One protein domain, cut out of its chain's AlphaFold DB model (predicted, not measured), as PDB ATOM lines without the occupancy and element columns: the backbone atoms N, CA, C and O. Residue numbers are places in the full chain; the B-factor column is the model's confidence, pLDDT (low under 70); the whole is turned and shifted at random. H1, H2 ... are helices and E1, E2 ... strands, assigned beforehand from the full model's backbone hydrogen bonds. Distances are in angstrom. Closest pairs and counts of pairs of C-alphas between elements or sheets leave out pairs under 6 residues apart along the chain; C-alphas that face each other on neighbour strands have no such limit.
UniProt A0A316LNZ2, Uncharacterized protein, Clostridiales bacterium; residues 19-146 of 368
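AT A GLANCE: This is residues 19 to 146 of the 368 residues of an uncharacterized protein of Clostridiales bacterium (UniProt A0A316LNZ2). With little regular structure, the chain winds in stacked turns: E3, E5, E7 and E8 make one wall, E4 and E6 another; E1 and E2 extend the first, and E9, E10 and E11 cap its other end. Under half of the 128 printed residues are in eleven named strands and H1. It is mostly strand, compact, radius of gyration of the C-alphas 14.4 A, spans 44 by 29 by 28 A.

HOW THE PARTS SIT: Start at E1, residues 25 to 27, a hairpin with E2, 30 to 35; N 27 and O 30 are 3.0 A apart. E3, 40 to 44, continues this meander of antiparallel neighbours. E5, 66 to 69, E7, 85 to 88, and E8, 104 to 107, follow as parallel neighbours; N 41 and O 66 are 2.8 A apart.

IN THESE COORDINATES: Find C-alpha 30 at (30.621, 16.671, -16.291); from there E2 runs 16.6 A. E8 ends at C-alpha 107, (12.004, 20.223, -22.810).

THE WHOLE: The printed part has no cut; the link E7 to E8 is long. pLDDT is under 70 at residues 19 to 28, 78 to 84 and 99 to 100.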
ATOM      1  N   CYS A  19      32.429  15.277 -37.042       30.58
ATOM      2  CA  CYS A  19      33.240  16.450 -37.340       30.58
ATOM      3  C   CYS A  19      33.981  16.838 -36.061       30.58
ATOM      4  O   CYS A  19      33.398  16.851 -34.979       30.58
ATOM      5  N   LEU A  20      35.288  17.075 -36.191       39.59
ATOM      6  CA  LEU A  20      36.200  17.406 -35.099       39.59
ATOM      7  C   LEU A  20      35.692  18.626 -34.306       39.59
ATOM      8  O   LEU A  20      35.923  19.759 -34.717       39.59
ATOM      9  N   ALA A  21      35.034  18.398 -33.170       37.12
ATOM     10  CA  ALA A  21      34.720  19.434 -32.191       37.12
ATOM     11  C   ALA A  21      35.736  19.368 -31.044       37.12
ATOM     12  O   ALA A  21      36.111  18.283 -30.591       37.12
ATOM     13  N   ALA A  22      36.219  20.539 -30.631       39.22
ATOM     14  CA  ALA A  22      37.234  20.714 -29.603       39.22
ATOM     15  C   ALA A  22      36.912  19.906 -28.331       39.22
ATOM     16  O   ALA A  22      35.766  19.838 -27.889       39.22
ATOM     17  N   CYS A  23      37.943  19.266 -27.773       38.53
ATOM     18  CA  CYS A  23      37.866  18.442 -26.569       38.53
ATOM     19  C   CYS A  23      37.193  19.221 -25.433       38.53
ATOM     20  O   CYS A  23      37.666  20.286 -25.042       38.53
ATOM     21  N   GLY A  24      36.068  18.688 -24.958       49.12
ATOM     22  CA  GLY A  24      35.280  19.306 -23.911       49.12
ATOM     23  C   GLY A  24      35.973  19.286 -22.559       49.12
ATOM     24  O   GLY A  24      36.660  18.327 -22.209       49.12
ATOM     25  N   ASP A  25      35.772  20.343 -21.787       57.94
ATOM     26  CA  ASP A  25      36.281  20.426 -20.430       57.94
ATOM     27  C   ASP A  25      35.568  19.425 -19.523       57.94
ATOM     28  O   ASP A  25      34.336  19.401 -19.476       57.94
ATOM     29  N   SER A  26      36.344  18.616 -18.796       59.78
ATOM     30  CA  SER A  26      35.830  17.713 -17.771       59.78
ATOM     31  C   SER A  26      36.093  18.285 -16.377       59.78
ATOM     32  O   SER A  26      37.236  18.492 -15.970       59.78
ATOM     33  N   LYS A  27      35.027  18.576 -15.630       62.91
ATOM     34  CA  LYS A  27      35.105  19.005 -14.226       62.91
ATOM     35  C   LYS A  27      34.008  18.297 -13.441       62.91
ATOM     36  O   LYS A  27      32.879  18.217 -13.911       62.91
ATOM     37  N   ASP A  28      34.359  17.741 -12.283       69.88
ATOM     38  CA  ASP A  28      33.420  17.100 -11.347       69.88
ATOM     39  C   ASP A  28      32.535  15.994 -11.969       69.88
ATOM     40  O   ASP A  28      31.432  15.731 -11.503       69.88
ATOM     41  N   GLY A  29      33.014  15.329 -13.029       82.06
ATOM     42  CA  GLY A  29      32.270  14.278 -13.740       82.06
ATOM     43  C   GLY A  29      31.351  14.771 -14.867       82.06
ATOM     44  O   GLY A  29      30.646  13.955 -15.460       82.06
ATOM     45  N   PHE A  30      31.388  16.065 -15.200       86.62
ATOM     46  CA  PHE A  30      30.621  16.671 -16.291       86.62
ATOM     47  C   PHE A  30      31.529  17.081 -17.448       86.62
ATOM     48  O   PHE A  30      32.624  17.587 -17.218       86.62
ATOM     49  N   THR A  31      31.068  16.877 -18.684       88.50
ATOM     50  CA  THR A  31      31.773  17.204 -19.931       88.50
ATOM     51  C   THR A  31      31.022  18.286 -20.696       88.50
ATOM     52  O   THR A  31      29.823  18.153 -20.931       88.50
ATOM     53  N   TRP A  32      31.741  19.319 -21.132       87.06
ATOM     54  CA  TRP A  32      31.181  20.472 -21.841       87.06
ATOM     55  C   TRP A  32      31.619  20.495 -23.299       87.06
ATOM     56  O   TRP A  32      32.804  20.634 -23.573       87.06
ATOM     57  N   LYS A  33      30.689  20.402 -24.245       90.12
ATOM     58  CA  LYS A  33      30.980  20.454 -25.684       90.12
ATOM     59  C   LYS A  33      30.437  21.750 -26.265       90.12
ATOM     60  O   LYS A  33      29.233  21.979 -26.213       90.12
ATOM     61  N   VAL A  34      31.324  22.572 -26.813       89.94
ATOM     62  CA  VAL A  34      30.967  23.814 -27.505       89.94
ATOM     63  C   VAL A  34      31.014  23.567 -29.007       89.94
ATOM     64  O   VAL A  34      32.018  23.081 -29.525       89.94
ATOM     65  N   ASP A  35      29.937  23.928 -29.694       91.69
ATOM     66  CA  ASP A  35      29.862  23.956 -31.148       91.69
ATOM     67  C   ASP A  35      29.516  25.378 -31.602       91.69
ATOM     68  O   ASP A  35      28.364  25.813 -31.554       91.69
ATOM     69  N   ASP A  36      30.543  26.105 -32.047       89.81
ATOM     70  CA  ASP A  36      30.418  27.483 -32.529       89.81
ATOM     71  C   ASP A  36      29.623  27.573 -33.851       89.81
ATOM     72  O   ASP A  36      29.085  28.632 -34.174       89.81
ATOM     73  N   ALA A  37      29.521  26.483 -34.626       91.50
ATOM     74  CA  ALA A  37      28.791  26.478 -35.895       91.50
ATOM     75  C   ALA A  37      27.275  26.436 -35.672       91.50
ATOM     76  O   ALA A  37      26.525  27.113 -36.377       91.50
ATOM     77  N   THR A  38      26.829  25.659 -34.684       90.44
ATOM     78  CA  THR A  38      25.414  25.579 -34.288       90.44
ATOM     79  C   THR A  38      25.053  26.522 -33.145       90.44
ATOM     80  O   THR A  38      23.872  26.657 -32.826       90.44
ATOM     81  N   LYS A  39      26.048  27.189 -32.547       90.06
ATOM     82  CA  LYS A  39      25.920  27.974 -31.314       90.06
ATOM     83  C   LYS A  39      25.292  27.156 -30.189       90.06
ATOM     84  O   LYS A  39      24.316  27.570 -29.567       90.06
ATOM     85  N   THR A  40      25.831  25.966 -29.944       89.81
ATOM     86  CA  THR A  40      25.349  25.086 -28.874       89.81
ATOM     87  C   THR A  40      26.432  24.804 -27.844       89.81
ATOM     88  O   THR A  40      27.619  24.702 -28.155       89.81
ATOM     89  N   ILE A  41      26.005  24.681 -26.590       88.69
ATOM     90  CA  ILE A  41      26.810  24.173 -25.487       88.69
ATOM     91  C   ILE A  41      26.076  22.957 -24.941       88.69
ATOM     92  O   ILE A  41      25.002  23.085 -24.360       88.69
ATOM     93  N   THR A  42      26.636  21.769 -25.139       90.69
ATOM     94  CA  THR A  42      26.078  20.526 -24.598       90.69
ATOM     95  C   THR A  42      26.826  20.128 -23.341       90.69
ATOM     96  O   THR A  42      28.052  20.020 -23.355       90.69
ATOM     97  N   VAL A  43      26.086  19.869 -22.266       89.38
ATOM     98  CA  VAL A  43      26.641  19.399 -20.998       89.38
ATOM     99  C   VAL A  43      26.205  17.962 -20.767       89.38
ATOM    100  O   VAL A  43      25.016  17.674 -20.677       89.38
ATOM    101  N   GLU A  44      27.160  17.049 -20.660       91.44
ATOM    102  CA  GLU A  44      26.919  15.632 -20.376       91.44
ATOM    103  C   GLU A  44      27.477  15.275 -18.998       91.44
ATOM    104  O   GLU A  44      28.532  15.759 -18.602       91.44
ATOM    105  N   GLY A  45      26.791  14.409 -18.261       90.31
ATOM    106  CA  GLY A  45      27.199  13.968 -16.931       90.31
ATOM    107  C   GLY A  45      26.025  13.348 -16.188       90.31
ATOM    108  O   GLY A  45      24.924  13.267 -16.734       90.31
ATOM    109  N   ILE A  46      26.259  12.891 -14.958       91.00
ATOM    110  CA  ILE A  46      25.227  12.278 -14.114       91.00
ATOM    111  C   ILE A  46      25.111  13.066 -12.813       91.00
ATOM    112  O   ILE A  46      26.106  13.266 -12.122       91.00
ATOM    113  N   GLY A  47      23.887  13.453 -12.455       90.44
ATOM    114  CA  GLY A  47      23.586  14.107 -11.182       90.44
ATOM    115  C   GLY A  47      23.398  15.619 -11.292       90.44
ATOM    116  O   GLY A  47      22.939  16.131 -12.314       90.44
ATOM    117  N   ILE A  48      23.700  16.331 -10.206       89.12
ATOM    118  CA  ILE A  48      23.495  17.781 -10.099       89.12
ATOM    119  C   ILE A  48      24.701  18.498 -10.696       89.12
ATOM    120  O   ILE A  48      25.821  18.326 -10.216       89.12
ATOM    121  N   LEU A  49      24.464  19.318 -11.717       85.81
ATOM    122  CA  LEU A  49      25.503  20.118 -12.347       85.81
ATOM    123  C   LEU A  49      26.019  21.188 -11.361       85.81
ATOM    124  O   LEU A  49      25.215  21.991 -10.868       85.81
ATOM    125  N   PRO A  50      27.330  21.229 -11.056       80.25
ATOM    126  CA  PRO A  50      27.905  22.250 -10.189       80.25
ATOM    127  C   PRO A  50      27.867  23.640 -10.838       80.25
ATOM    128  O   PRO A  50      27.550  23.794 -12.019       80.25
ATOM    129  N   GLU A  51      28.186  24.659 -10.044       76.88
ATOM    130  CA  GLU A  51      28.203  26.053 -10.470       76.88
ATOM    131  C   GLU A  51      29.188  26.236 -11.630       76.88
ATOM    132  O   GLU A  51      30.301  25.690 -11.633       76.88
ATOM    133  N   VAL A  52      28.761  26.992 -12.639       74.06
ATOM    134  CA  VAL A  52      29.575  27.272 -13.820       74.06
ATOM    135  C   VAL A  52      30.540  28.391 -13.501       74.06
ATOM    136  O   VAL A  52      30.148  29.436 -12.995       74.06
ATOM    137  N   ASP A  53      31.807  28.189 -13.852       73.81
ATOM    138  CA  ASP A  53      32.776  29.276 -13.830       73.81
ATOM    139  C   ASP A  53      32.430  30.277 -14.941       73.81
ATOM    140  O   ASP A  53      32.713  30.042 -16.118       73.81
ATOM    141  N   GLU A  54      31.811  31.394 -14.556       71.31
ATOM    142  CA  GLU A  54      31.391  32.464 -15.464       71.31
ATOM    143  C   GLU A  54      32.548  33.011 -16.312       71.31
ATOM    144  O   GLU A  54      32.353  33.445 -17.443       71.31
ATOM    145  N   LYS A  55      33.790  32.926 -15.813       78.56
ATOM    146  CA  LYS A  55      34.976  33.367 -16.563       78.56
ATOM    147  C   LYS A  55      35.296  32.454 -17.739       78.56
ATOM    148  O   LYS A  55      35.979  32.870 -18.673       78.56
ATOM    149  N   LYS A  56      34.861  31.197 -17.670       76.75
ATOM    150  CA  LYS A  56      35.111  30.179 -18.689       76.75
ATOM    151  C   LYS A  56      34.072  30.218 -19.802       76.75
ATOM    152  O   LYS A  56      34.411  29.983 -20.960       76.75
ATOM    153  N   TYR A  57      32.841  30.567 -19.448       78.25
ATOM    154  CA  TYR A  57      31.731  30.719 -20.379       78.25
ATOM    155  C   TYR A  57      31.163  32.140 -20.301       78.25
ATOM    156  O   TYR A  57      30.024  32.299 -19.889       78.25
ATOM    157  N   PRO A  58      31.933  33.178 -20.677       78.00
ATOM    158  CA  PRO A  58      31.489  34.563 -20.551       78.00
ATOM    159  C   PRO A  58      30.265  34.860 -21.427       78.00
ATOM    160  O   PRO A  58      30.218  34.463 -22.599       78.00
ATOM    161  N   ASP A  59      29.312  35.615 -20.873       75.12
ATOM    162  CA  ASP A  59      28.084  36.039 -21.559       75.12
ATOM    163  C   ASP A  59      28.383  36.803 -22.856       75.12
ATOM    164  O   ASP A  59      27.670  36.632 -23.844       75.12
ATOM    165  N   GLU A  60      29.468  37.587 -22.916       81.75
ATOM    166  CA  GLU A  60      29.819  38.350 -24.121       81.75
ATOM    167  C   GLU A  60      30.125  37.455 -25.330       81.75
ATOM    168  O   GLU A  60      30.026  37.906 -26.472       81.75
ATOM    169  N   LYS A  61      30.515  36.196 -25.089       83.31
ATOM    170  CA  LYS A  61      30.807  35.218 -26.143       83.31
ATOM    171  C   LYS A  61      29.677  34.217 -26.341       83.31
ATOM    172  O   LYS A  61      29.374  33.874 -27.479       83.31
ATOM    173  N   TYR A  62      29.126  33.704 -25.245       80.75
ATOM    174  CA  TYR A  62      28.221  32.555 -25.258       80.75
ATOM    175  C   TYR A  62      26.771  32.911 -24.948       80.75
ATOM    176  O   TYR A  62      25.921  32.023 -24.924       80.75
ATOM    177  N   GLY A  63      26.470  34.193 -24.731       76.50
ATOM    178  CA  GLY A  63      25.129  34.649 -24.390       76.50
ATOM    179  C   GLY A  63      24.082  34.182 -25.399       76.50
ATOM    180  O   GLY A  63      23.008  33.763 -24.993       76.50
ATOM    181  N   ASP A  64      24.398  34.147 -26.695       80.19
ATOM    182  CA  ASP A  64      23.477  33.722 -27.756       80.19
ATOM    183  C   ASP A  64      23.481  32.217 -28.074       80.19
ATOM    184  O   ASP A  64      22.874  31.790 -29.059       80.19
ATOM    185  N   TYR A  65      24.134  31.400 -27.241       86.38
ATOM    186  CA  TYR A  65      24.197  29.954 -27.434       86.38
ATOM    187  C   TYR A  65      22.989  29.262 -26.800       86.38
ATOM    188  O   TYR A  65      22.425  29.702 -25.792       86.38
ATOM    189  N   THR A  66      22.612  28.125 -27.386       87.56
ATOM    190  CA  THR A  66      21.669  27.184 -26.779       87.56
ATOM    191  C   THR A  66      22.413  26.260 -25.831       87.56
ATOM    192  O   THR A  66      23.305  25.519 -26.246       87.56
ATOM    193  N   LEU A  67      22.016  26.264 -24.565       88.25
ATOM    194  CA  LEU A  67      22.497  25.320 -23.571       88.25
ATOM    195  C   LEU A  67      21.639  24.056 -23.584       88.25
ATOM    196  O   LEU A  67      20.421  24.122 -23.438       88.25
ATOM    197  N   ILE A  68      22.279  22.899 -23.712       90.62
ATOM    198  CA  ILE A  68      21.624  21.595 -23.748       90.62
ATOM    199  C   ILE A  68      22.093  20.779 -22.548       90.62
ATOM    200  O   ILE A  68      23.260  20.387 -22.470       90.62
ATOM    201  N   PHE A  69      21.177  20.497 -21.621       90.62
ATOM    202  CA  PHE A  69      21.438  19.559 -20.535       90.62
ATOM    203  C   PHE A  69      21.233  18.128 -21.030       90.62
ATOM    204  O   PHE A  69      20.135  17.755 -21.442       90.62
ATOM    205  N   GLY A  70      22.288  17.321 -20.978       90.69
ATOM    206  CA  GLY A  70      22.239  15.909 -21.328       90.69
ATOM    207  C   GLY A  70      21.380  15.094 -20.362       90.69
ATOM    208  O   GLY A  70      21.147  15.471 -19.212       90.69
ATOM    209  N   ASP A  71      20.944  13.923 -20.822       89.94
ATOM    210  CA  ASP A  71      19.916  13.126 -20.145       89.94
ATOM    211  C   ASP A  71      20.304  12.568 -18.775       89.94
ATOM    212  O   ASP A  71      19.422  12.095 -18.077       89.94
ATOM    213  N   GLY A  72      21.577  12.578 -18.376       90.75
ATOM    214  CA  GLY A  72      21.983  12.148 -17.032       90.75
ATOM    215  C   GLY A  72      21.906  13.253 -15.972       90.75
ATOM    216  O   GLY A  72      21.997  12.963 -14.777       90.75
ATOM    217  N   ILE A  73      21.731  14.513 -16.383       92.12
ATOM    218  CA  ILE A  73      21.696  15.658 -15.473       92.12
ATOM    219  C   ILE A  73      20.333  15.706 -14.783       92.12
ATOM    220  O   ILE A  73      19.291  15.762 -15.434       92.12
ATOM    221  N   THR A  74      20.339  15.693 -13.452       93.25
ATOM    222  CA  THR A  74      19.119  15.682 -12.631       93.25
ATOM    223  C   THR A  74      18.743  17.059 -12.093       93.25
ATOM    224  O   THR A  74      17.587  17.273 -11.737       93.25
ATOM    225  N   GLY A  75      19.684  18.003 -12.071       89.25
ATOM    226  CA  GLY A  75      19.456  19.376 -11.629       89.25
ATOM    227  C   GLY A  75      20.690  20.253 -11.805       89.25
ATOM    228  O   GLY A  75      21.717  19.795 -12.307       89.25
ATOM    229  N   VAL A  76      20.590  21.508 -11.378       84.25
ATOM    230  CA  VAL A  76      21.683  22.492 -11.394       84.25
ATOM    231  C   VAL A  76      21.871  23.075  -9.999       84.25
ATOM    232  O   VAL A  76      20.904  23.234  -9.266       84.25
ATOM    233  N   SER A  77      23.103  23.390  -9.613       78.56
ATOM    234  CA  SER A  77      23.380  24.130  -8.375       78.56
ATOM    235  C   SER A  77      23.202  25.649  -8.562       78.56
ATOM    236  O   SER A  77      23.005  26.128  -9.679       78.56
ATOM    237  N   ASN A  78      23.185  26.390  -7.446       65.38
ATOM    238  CA  ASN A  78      22.760  27.793  -7.362       65.38
ATOM    239  C   ASN A  78      23.353  28.727  -8.429       65.38
ATOM    240  O   ASN A  78      24.535  28.672  -8.739       65.38
ATOM    241  N   SER A  79      22.518  29.673  -8.880       58.25
ATOM    242  CA  SER A  79      22.899  30.811  -9.729       58.25
ATOM    243  C   SER A  79      23.433  30.443 -11.114       58.25
ATOM    244  O   SER A  79      24.301  31.130 -11.642       58.25
ATOM    245  N   PHE A  80      22.874  29.414 -11.749       61.78
ATOM    246  CA  PHE A  80      23.186  29.126 -13.146       61.78
ATOM    247  C   PHE A  80      22.611  30.228 -14.062       61.78
ATOM    248  O   PHE A  80      21.392  30.415 -14.105       61.78
ATOM    249  N   ARG A  81      23.477  30.978 -14.767       59.41
ATOM    250  CA  ARG A  81      23.116  32.227 -15.483       59.41
ATOM    251  C   ARG A  81      23.261  32.212 -17.006       59.41
ATOM    252  O   ARG A  81      22.886  33.197 -17.630       59.41
ATOM    253  N   PHE A  82      23.741  31.126 -17.606       59.84
ATOM    254  CA  PHE A  82      24.098  31.115 -19.028       59.84
ATOM    255  C   PHE A  82      23.010  30.566 -19.950       59.84
ATOM    256  O   PHE A  82      22.371  29.559 -19.643       59.84
ATOM    257  N   GLY A  83      22.903  31.191 -21.127       59.62
ATOM    258  CA  GLY A  83      22.143  30.712 -22.282       59.62
ATOM    259  C   GLY A  83      20.862  31.502 -22.552       59.62
ATOM    260  O   GLY A  83      19.953  31.551 -21.724       59.62
ATOM    261  N   GLN A  84      20.752  32.067 -23.759       68.62
ATOM    262  CA  GLN A  84      19.487  32.612 -24.266       68.62
ATOM    263  C   GLN A  84      18.415  31.518 -24.365       68.62
ATOM    264  O   GLN A  84      17.260  31.745 -23.993       68.62
ATOM    265  N   TYR A  85      18.815  30.324 -24.810       82.06
ATOM    266  CA  TYR A  85      17.946  29.162 -24.974       82.06
ATOM    267  C   TYR A  85      18.437  28.015 -24.099       82.06
ATOM    268  O   TYR A  85      19.633  27.725 -24.066       82.06
ATOM    269  N   VAL A  86      17.516  27.337 -23.418       87.88
ATOM    270  CA  VAL A  86      17.843  26.208 -22.540       87.88
ATOM    271  C   VAL A  86      16.992  25.002 -22.909       87.88
ATOM    272  O   VAL A  86      15.766  25.066 -22.881       87.88
ATOM    273  N   MET A  87      17.645  23.885 -23.213       90.81
ATOM    274  CA  MET A  87      17.004  22.593 -23.421       90.81
ATOM    275  C   MET A  87      17.156  21.725 -22.171       90.81
ATOM    276  O   MET A  87      18.262  21.344 -21.779       90.81
ATOM    277  N   ILE A  88      16.020  21.397 -21.564       92.19
ATOM    278  CA  ILE A  88      15.915  20.525 -20.397       92.19
ATOM    279  C   ILE A  88      15.919  19.063 -20.858       92.19
ATOM    280  O   ILE A  88      15.007  18.614 -21.562       92.19
ATOM    281  N   GLY A  89      16.951  18.323 -20.451       92.69
ATOM    282  CA  GLY A  89      17.113  16.897 -20.737       92.69
ATOM    283  C   GLY A  89      16.139  16.004 -19.970       92.69
ATOM    284  O   GLY A  89      15.412  16.451 -19.079       92.69
ATOM    285  N   ARG A  90      16.126  14.709 -20.295       95.38
ATOM    286  CA  ARG A  90      15.138  13.746 -19.783       95.38
ATOM    287  C   ARG A  90      15.083  13.614 -18.258       95.38
ATOM    288  O   ARG A  90      13.992  13.496 -17.707       95.38
ATOM    289  N   SER A  91      16.224  13.572 -17.573       95.88
ATOM    290  CA  SER A  91      16.265  13.240 -16.137       95.88
ATOM    291  C   SER A  91      16.213  14.441 -15.198       95.88
ATOM    292  O   SER A  91      16.161  14.248 -13.978       95.88
ATOM    293  N   MET A  92      16.201  15.664 -15.734       93.12
ATOM    294  CA  MET A  92      16.178  16.871 -14.918       93.12
ATOM    295  C   MET A  92      14.843  16.983 -14.175       93.12
ATOM    296  O   MET A  92      13.782  16.986 -14.799       93.12
ATOM    297  N   ASN A  93      14.926  17.057 -12.846       93.25
ATOM    298  CA  ASN A  93      13.797  17.090 -11.909       93.25
ATOM    299  C   ASN A  93      13.962  18.126 -10.783       93.25
ATOM    300  O   ASN A  93      13.038  18.310  -9.992       93.25
ATOM    301  N   ASP A  94      15.104  18.816 -10.736       89.38
ATOM    302  CA  ASP A  94      15.307  19.989  -9.894       89.38
ATOM    303  C   ASP A  94      15.804  21.173 -10.731       89.38
ATOM    304  O   ASP A  94      16.983  21.290 -11.072       89.38
ATOM    305  N   ILE A  95      14.864  22.052 -11.075       84.75
ATOM    306  CA  ILE A  95      15.111  23.329 -11.761       84.75
ATOM    307  C   ILE A  95      15.008  24.521 -10.810       84.75
ATOM    308  O   ILE A  95      15.059  25.663 -11.259       84.75
ATOM    309  N   THR A  96      14.849  24.290  -9.504       79.94
ATOM    310  CA  THR A  96      14.673  25.365  -8.512       79.94
ATOM    311  C   THR A  96      15.772  26.424  -8.618       79.94
ATOM    312  O   THR A  96      15.437  27.612  -8.654       79.94
ATOM    313  N   PRO A  97      17.059  26.040  -8.754       75.62
ATOM    314  CA  PRO A  97      18.152  27.005  -8.830       75.62
ATOM    315  C   PRO A  97      18.354  27.592 -10.234       75.62
ATOM    316  O   PRO A  97      19.180  28.490 -10.410       75.62
ATOM    317  N   LEU A  98      17.606  27.103 -11.233       75.50
ATOM    318  CA  LEU A  98      17.651  27.604 -12.601       75.50
ATOM    319  C   LEU A  98      16.968  28.971 -12.671       75.50
ATOM    320  O   LEU A  98      15.793  29.143 -12.323       75.50
ATOM    321  N   MET A  99      17.712  29.961 -13.141       69.62
ATOM    322  CA  MET A  99      17.200  31.310 -13.358       69.62
ATOM    323  C   MET A  99      16.350  31.360 -14.629       69.62
ATOM    324  O   MET A  99      16.561  30.561 -15.542       69.62
ATOM    325  N   SER A 100      15.402  32.302 -14.691       67.38
ATOM    326  CA  SER A 100      14.682  32.608 -15.933       67.38
ATOM    327  C   SER A 100      15.669  33.023 -17.026       67.38
ATOM    328  O   SER A 100      16.558  33.837 -16.766       67.38
ATOM    329  N   THR A 101      15.508  32.470 -18.226       70.38
ATOM    330  CA  THR A 101      16.310  32.821 -19.402       70.38
ATOM    331  C   THR A 101      15.757  34.058 -20.102       70.38
ATOM    332  O   THR A 101      14.610  34.471 -19.887       70.38
ATOM    333  N   ASP A 102      16.570  34.640 -20.980       70.19
ATOM    334  CA  ASP A 102      16.123  35.748 -21.814       70.19
ATOM    335  C   ASP A 102      15.118  35.294 -22.893       70.19
ATOM    336  O   ASP A 102      14.154  36.015 -23.137       70.19
ATOM    337  N   TRP A 103      15.291  34.114 -23.515       75.25
ATOM    338  CA  TRP A 103      14.476  33.697 -24.671       75.25
ATOM    339  C   TRP A 103      13.539  32.534 -24.391       75.25
ATOM    340  O   TRP A 103      12.387  32.791 -24.085       75.25
ATOM    341  N   TYR A 104      13.954  31.273 -24.537       85.25
ATOM    342  CA  TYR A 104      13.011  30.149 -24.456       85.25
ATOM    343  C   TYR A 104      13.609  28.916 -23.787       85.25
ATOM    344  O   TYR A 104      14.795  28.613 -23.923       85.25
ATOM    345  N   TYR A 105      12.739  28.163 -23.120       89.50
ATOM    346  CA  TYR A 105      12.989  26.790 -22.716       89.50
ATOM    347  C   TYR A 105      12.423  25.824 -23.748       89.50
ATOM    348  O   TYR A 105      11.295  25.986 -24.220       89.50
ATOM    349  N   THR A 106      13.157  24.759 -24.031       92.44
ATOM    350  CA  THR A 106      12.615  23.530 -24.612       92.44
ATOM    351  C   THR A 106      12.792  22.399 -23.610       92.44
ATOM    352  O   THR A 106      13.645  22.452 -22.724       92.44
ATOM    353  N   VAL A 107      11.950  21.376 -23.707       94.38
ATOM    354  CA  VAL A 107      12.004  20.223 -22.810       94.38
ATOM    355  C   VAL A 107      11.925  18.962 -23.655       94.38
ATOM    356  O   VAL A 107      11.093  18.886 -24.556       94.38
ATOM    357  N   SER A 108      12.791  17.990 -23.369       94.81
ATOM    358  CA  SER A 108      12.722  16.662 -23.980       94.81
ATOM    359  C   SER A 108      11.330  16.050 -23.791       94.81
ATOM    360  O   SER A 108      10.777  16.084 -22.690       94.81
ATOM    361  N   GLU A 109      10.767  15.448 -24.840       93.25
ATOM    362  CA  GLU A 109       9.459  14.780 -24.762       93.25
ATOM    363  C   GLU A 109       9.451  13.656 -23.712       93.25
ATOM    364  O   GLU A 109       8.437  13.443 -23.038       93.25
ATOM    365  N   GLU A 110      10.607  13.010 -23.515       95.25
ATOM    366  CA  GLU A 110      10.829  11.951 -22.527       95.25
ATOM    367  C   GLU A 110      10.951  12.469 -21.086       95.25
ATOM    368  O   GLU A 110      10.933  11.659 -20.159       95.25
ATOM    369  N   ASN A 111      11.079  13.784 -20.855       96.88
ATOM    370  CA  ASN A 111      11.136  14.319 -19.494       96.88
ATOM    371  C   ASN A 111       9.763  14.139 -18.812       96.88
ATOM    372  O   ASN A 111       8.764  14.662 -19.319       96.88
ATOM    373  N   PRO A 112       9.668  13.420 -17.677       97.00
ATOM    374  CA  PRO A 112       8.386  13.135 -17.036       97.00
ATOM    375  C   PRO A 112       7.924  14.236 -16.065       97.00
ATOM    376  O   PRO A 112       6.813  14.153 -15.549       97.00
ATOM    377  N   PHE A 113       8.749  15.253 -15.803       97.19
ATOM    378  CA  PHE A 113       8.518  16.275 -14.775       97.19
ATOM    379  C   PHE A 113       8.085  17.620 -15.352       97.19
ATOM    380  O   PHE A 113       7.257  18.311 -14.754       97.19
ATOM    381  N   TYR A 114       8.618  17.977 -16.519       97.19
ATOM    382  CA  TYR A 114       8.478  19.306 -17.098       97.19
ATOM    383  C   TYR A 114       7.983  19.272 -18.537       97.19
ATOM    384  O   TYR A 114       8.087  18.269 -19.248       97.19
ATOM    385  N   ALA A 115       7.458  20.409 -18.971       97.31
ATOM    386  CA  ALA A 115       7.093  20.669 -20.351       97.31
ATOM    387  C   ALA A 115       7.396  22.126 -20.708       97.31
ATOM    388  O   ALA A 115       7.507  22.984 -19.830       97.31
ATOM    389  N   SER A 116       7.525  22.404 -22.004       95.56
ATOM    390  CA  SER A 116       7.563  23.773 -22.516       95.56
ATOM    391  C   SER A 116       6.286  24.067 -23.290       95.56
ATOM    392  O   SER A 116       5.828  23.230 -24.069       95.56
ATOM    393  N   TYR A 117       5.717  25.250 -23.078       93.88
ATOM    394  CA  TYR A 117       4.634  25.785 -23.896       93.88
ATOM    395  C   TYR A 117       5.033  27.161 -24.403       93.88
ATOM    396  O   TYR A 117       5.248  28.080 -23.606       93.88
ATOM    397  N   GLU A 118       5.162  27.275 -25.727       90.69
ATOM    398  CA  GLU A 118       5.541  28.517 -26.410       90.69
ATOM    399  C   GLU A 118       6.777  29.172 -25.756       90.69
ATOM    400  O   GLU A 118       6.830  30.383 -25.530       90.69
ATOM    401  N   GLY A 119       7.741  28.329 -25.362       89.31
ATOM    402  CA  GLY A 119       9.017  28.715 -24.770       89.31
ATOM    403  C   GLY A 119       9.027  28.959 -23.257       89.31
ATOM    404  O   GLY A 119      10.111  29.094 -22.695       89.31
ATOM    405  N   ALA A 120       7.882  28.986 -22.571       91.56
ATOM    406  CA  ALA A 120       7.838  29.033 -21.106       91.56
ATOM    407  C   ALA A 120       7.909  27.628 -20.493       91.56
ATOM    408  O   ALA A 120       7.407  26.669 -21.076       91.56
ATOM    409  N   LEU A 121       8.516  27.511 -19.309       93.75
ATOM    410  CA  LEU A 121       8.710  26.243 -18.605       93.75
ATOM    411  C   LEU A 121       7.564  25.990 -17.623       93.75
ATOM    412  O   LEU A 121       7.255  26.848 -16.794       93.75
ATOM    413  N   TYR A 122       6.988  24.793 -17.677       96.44
ATOM    414  CA  TYR A 122       5.879  24.352 -16.835       96.44
ATOM    415  C   TYR A 122       6.161  22.985 -16.208       96.44
ATOM    416  O   TYR A 122       7.063  22.255 -16.633       96.44
ATOM    417  N   THR A 123       5.339  22.604 -15.232       97.19
ATOM    418  CA  THR A 123       5.145  21.192 -14.879       97.19
ATOM    419  C   THR A 123       4.641  20.394 -16.085       97.19
ATOM    420  O   THR A 123       4.069  20.954 -17.021       97.19
ATOM    421  N   LYS A 124       4.853  19.072 -16.085       96.81
ATOM    422  CA  LYS A 124       4.505  18.193 -17.218       96.81
ATOM    423  C   LYS A 124       3.034  18.281 -17.637       96.81
ATOM    424  O   LYS A 124       2.725  18.134 -18.814       96.81
ATOM    425  N   ASP A 125       2.146  18.506 -16.676       96.25
ATOM    426  CA  ASP A 125       0.700  18.657 -16.864       96.25
ATOM    427  C   ASP A 125       0.269  20.091 -17.223       96.25
ATOM    428  O   ASP A 125      -0.922  20.351 -17.389       96.25
ATOM    429  N   PHE A 126       1.224  21.018 -17.337       95.88
ATOM    430  CA  PHE A 126       1.028  22.452 -17.545       95.88
ATOM    431  C   PHE A 126       0.231  23.181 -16.451       95.88
ATOM    432  O   PHE A 126      -0.161  24.335 -16.640       95.88
ATOM    433  N   ALA A 127       0.008  22.542 -15.302       95.69
ATOM    434  CA  ALA A 127      -0.759  23.113 -14.202       95.69
ATOM    435  C   ALA A 127      -0.016  24.265 -13.503       95.69
ATOM    436  O   ALA A 127      -0.653  25.199 -13.006       95.69
ATOM    437  N   GLU A 128       1.318  24.230 -13.474       96.12
ATOM    438  CA  GLU A 128       2.147  25.246 -12.832       96.12
ATOM    439  C   GLU A 128       3.178  25.843 -13.794       96.12
ATOM    440  O   GLU A 128       3.985  25.132 -14.391       96.12
ATOM    441  N   LEU A 129       3.167  27.175 -13.907       94.50
ATOM    442  CA  LEU A 129       4.201  27.943 -14.596       94.50
ATOM    443  C   LEU A 129       5.432  28.046 -13.695       94.50
ATOM    444  O   LEU A 129       5.362  28.633 -12.617       94.50
ATOM    445  N   LEU A 130       6.561  27.520 -14.158       92.75
ATOM    446  CA  LEU A 130       7.813  27.478 -13.404       92.75
ATOM    447  C   LEU A 130       8.737  28.640 -13.760       92.75
ATOM    448  O   LEU A 130       9.337  29.233 -12.866       92.75
ATOM    449  N   LYS A 131       8.864  28.957 -15.055       88.88
ATOM    450  CA  LYS A 131       9.697  30.060 -15.556       88.88
ATOM    451  C   LYS A 131       9.060  30.690 -16.783       88.88
ATOM    452  O   LYS A 131       8.718  29.994 -17.741       88.88
ATOM    453  N   TYR A 132       8.951  32.010 -16.763       86.12
ATOM    454  CA  TYR A 132       8.461  32.815 -17.867       86.12
ATOM    455  C   TYR A 132       9.617  33.663 -18.423       86.12
ATOM    456  O   TYR A 132      10.093  34.568 -17.732       86.12
ATOM    457  N   PRO A 133      10.116  33.349 -19.630       82.44
ATOM    458  CA  PRO A 133      11.289  34.017 -20.186       82.44
ATOM    459  C   PRO A 133      11.049  35.476 -20.560       82.44
ATOM    460  O   PRO A 133       9.945  35.818 -20.974       82.44
ATOM    461  N   ARG A 134      12.093  36.310 -20.498       75.00
ATOM    462  CA  ARG A 134      12.023  37.774 -20.688       75.00
ATOM    463  C   ARG A 134      11.393  38.221 -22.011       75.00
ATOM    464  O   ARG A 134      10.583  39.142 -22.007       75.00
ATOM    465  N   TYR A 135      11.759  37.590 -23.123       74.94
ATOM    466  CA  TYR A 135      11.315  37.978 -24.468       74.94
ATOM    467  C   TYR A 135      10.200  37.084 -25.023       74.94
ATOM    468  O   TYR A 135       9.899  37.136 -26.215       74.94
ATOM    469  N   LYS A 136       9.565  36.271 -24.169       78.19
ATOM    470  CA  LYS A 136       8.355  35.547 -24.550       78.19
ATOM    471  C   LYS A 136       7.197  36.522 -24.781       78.19
ATOM    472  O   LYS A 136       6.987  37.441 -23.986       78.19
ATOM    473  N   GLU A 137       6.418  36.250 -25.831       80.44
ATOM    474  CA  GLU A 137       5.158  36.938 -26.128       80.44
ATOM    475  C   GLU A 137       4.273  37.046 -24.875       80.44
ATOM    476  O   GLU A 137       3.947  36.012 -24.280       80.44
ATOM    477  N   PRO A 138       3.872  38.264 -24.465       79.12
ATOM    478  CA  PRO A 138       3.110  38.467 -23.242       79.12
ATOM    479  C   PRO A 138       1.748  37.797 -23.283       79.12
ATOM    480  O   PRO A 138       1.099  37.720 -24.323       79.12
ATOM    481  N   ASN A 139       1.261  37.406 -22.106       85.00
ATOM    482  CA  ASN A 139      -0.097  36.886 -21.909       85.00
ATOM    483  C   ASN A 139      -0.403  35.585 -22.674       85.00
ATOM    484  O   ASN A 139      -1.546  35.137 -22.700       85.00
ATOM    485  N   ASP A 140       0.624  34.951 -23.239       87.38
ATOM    486  CA  ASP A 140       0.544  33.664 -23.918       87.38
ATOM    487  C   ASP A 140       0.860  32.523 -22.938       87.38
ATOM    488  O   ASP A 140       1.981  32.012 -22.846       87.38
ATOM    489  N   PHE A 141      -0.134  32.200 -22.115       91.44
ATOM    490  CA  PHE A 141      -0.065  31.148 -21.104       91.44
ATOM    491  C   PHE A 141      -0.668  29.845 -21.619       91.44
ATOM    492  O   PHE A 141      -1.624  29.863 -22.396       91.44
ATOM    493  N   HIS A 142      -0.159  28.710 -21.129       93.56
ATOM    494  CA  HIS A 142      -0.799  27.433 -21.424       93.56
ATOM    495  C   HIS A 142      -2.242  27.455 -20.892       93.56
ATOM    496  O   HIS A 142      -2.456  27.862 -19.748       93.56
ATOM    497  N   PRO A 143      -3.232  26.992 -21.674       91.44
ATOM    498  CA  PRO A 143      -4.630  27.052 -21.276       91.44
ATOM    499  C   PRO A 143      -4.873  26.334 -19.938       91.44
ATOM    500  O   PRO A 143      -5.478  26.913 -19.058       91.44
ATOM    501  N   GLY A 144      -4.308  25.149 -19.699       91.62
ATOM    502  CA  GLY A 144      -4.445  24.410 -18.425       91.62
ATOM    503  C   GLY A 144      -3.761  25.006 -17.178       91.62
ATOM    504  O   GLY A 144      -3.716  24.334 -16.150       91.62
ATOM    505  N   LEU A 145      -3.210  26.222 -17.245       94.31
ATOM    506  CA  LEU A 145      -2.490  26.853 -16.139       94.31
ATOM    507  C   LEU A 145      -3.416  27.155 -14.951       94.31
ATOM    508  O   LEU A 145      -4.374  27.919 -15.068       94.31
ATOM    509  N   VAL A 146      -3.082  26.621 -13.773       94.06
ATOM    510  CA  VAL A 146      -3.828  26.858 -12.521       94.06
ATOM    511  C   VAL A 146      -2.997  27.556 -11.445       94.06
ATOM    512  O   VAL A 146      -3.564  28.121 -10.503       94.06
TER     513      VAL A 146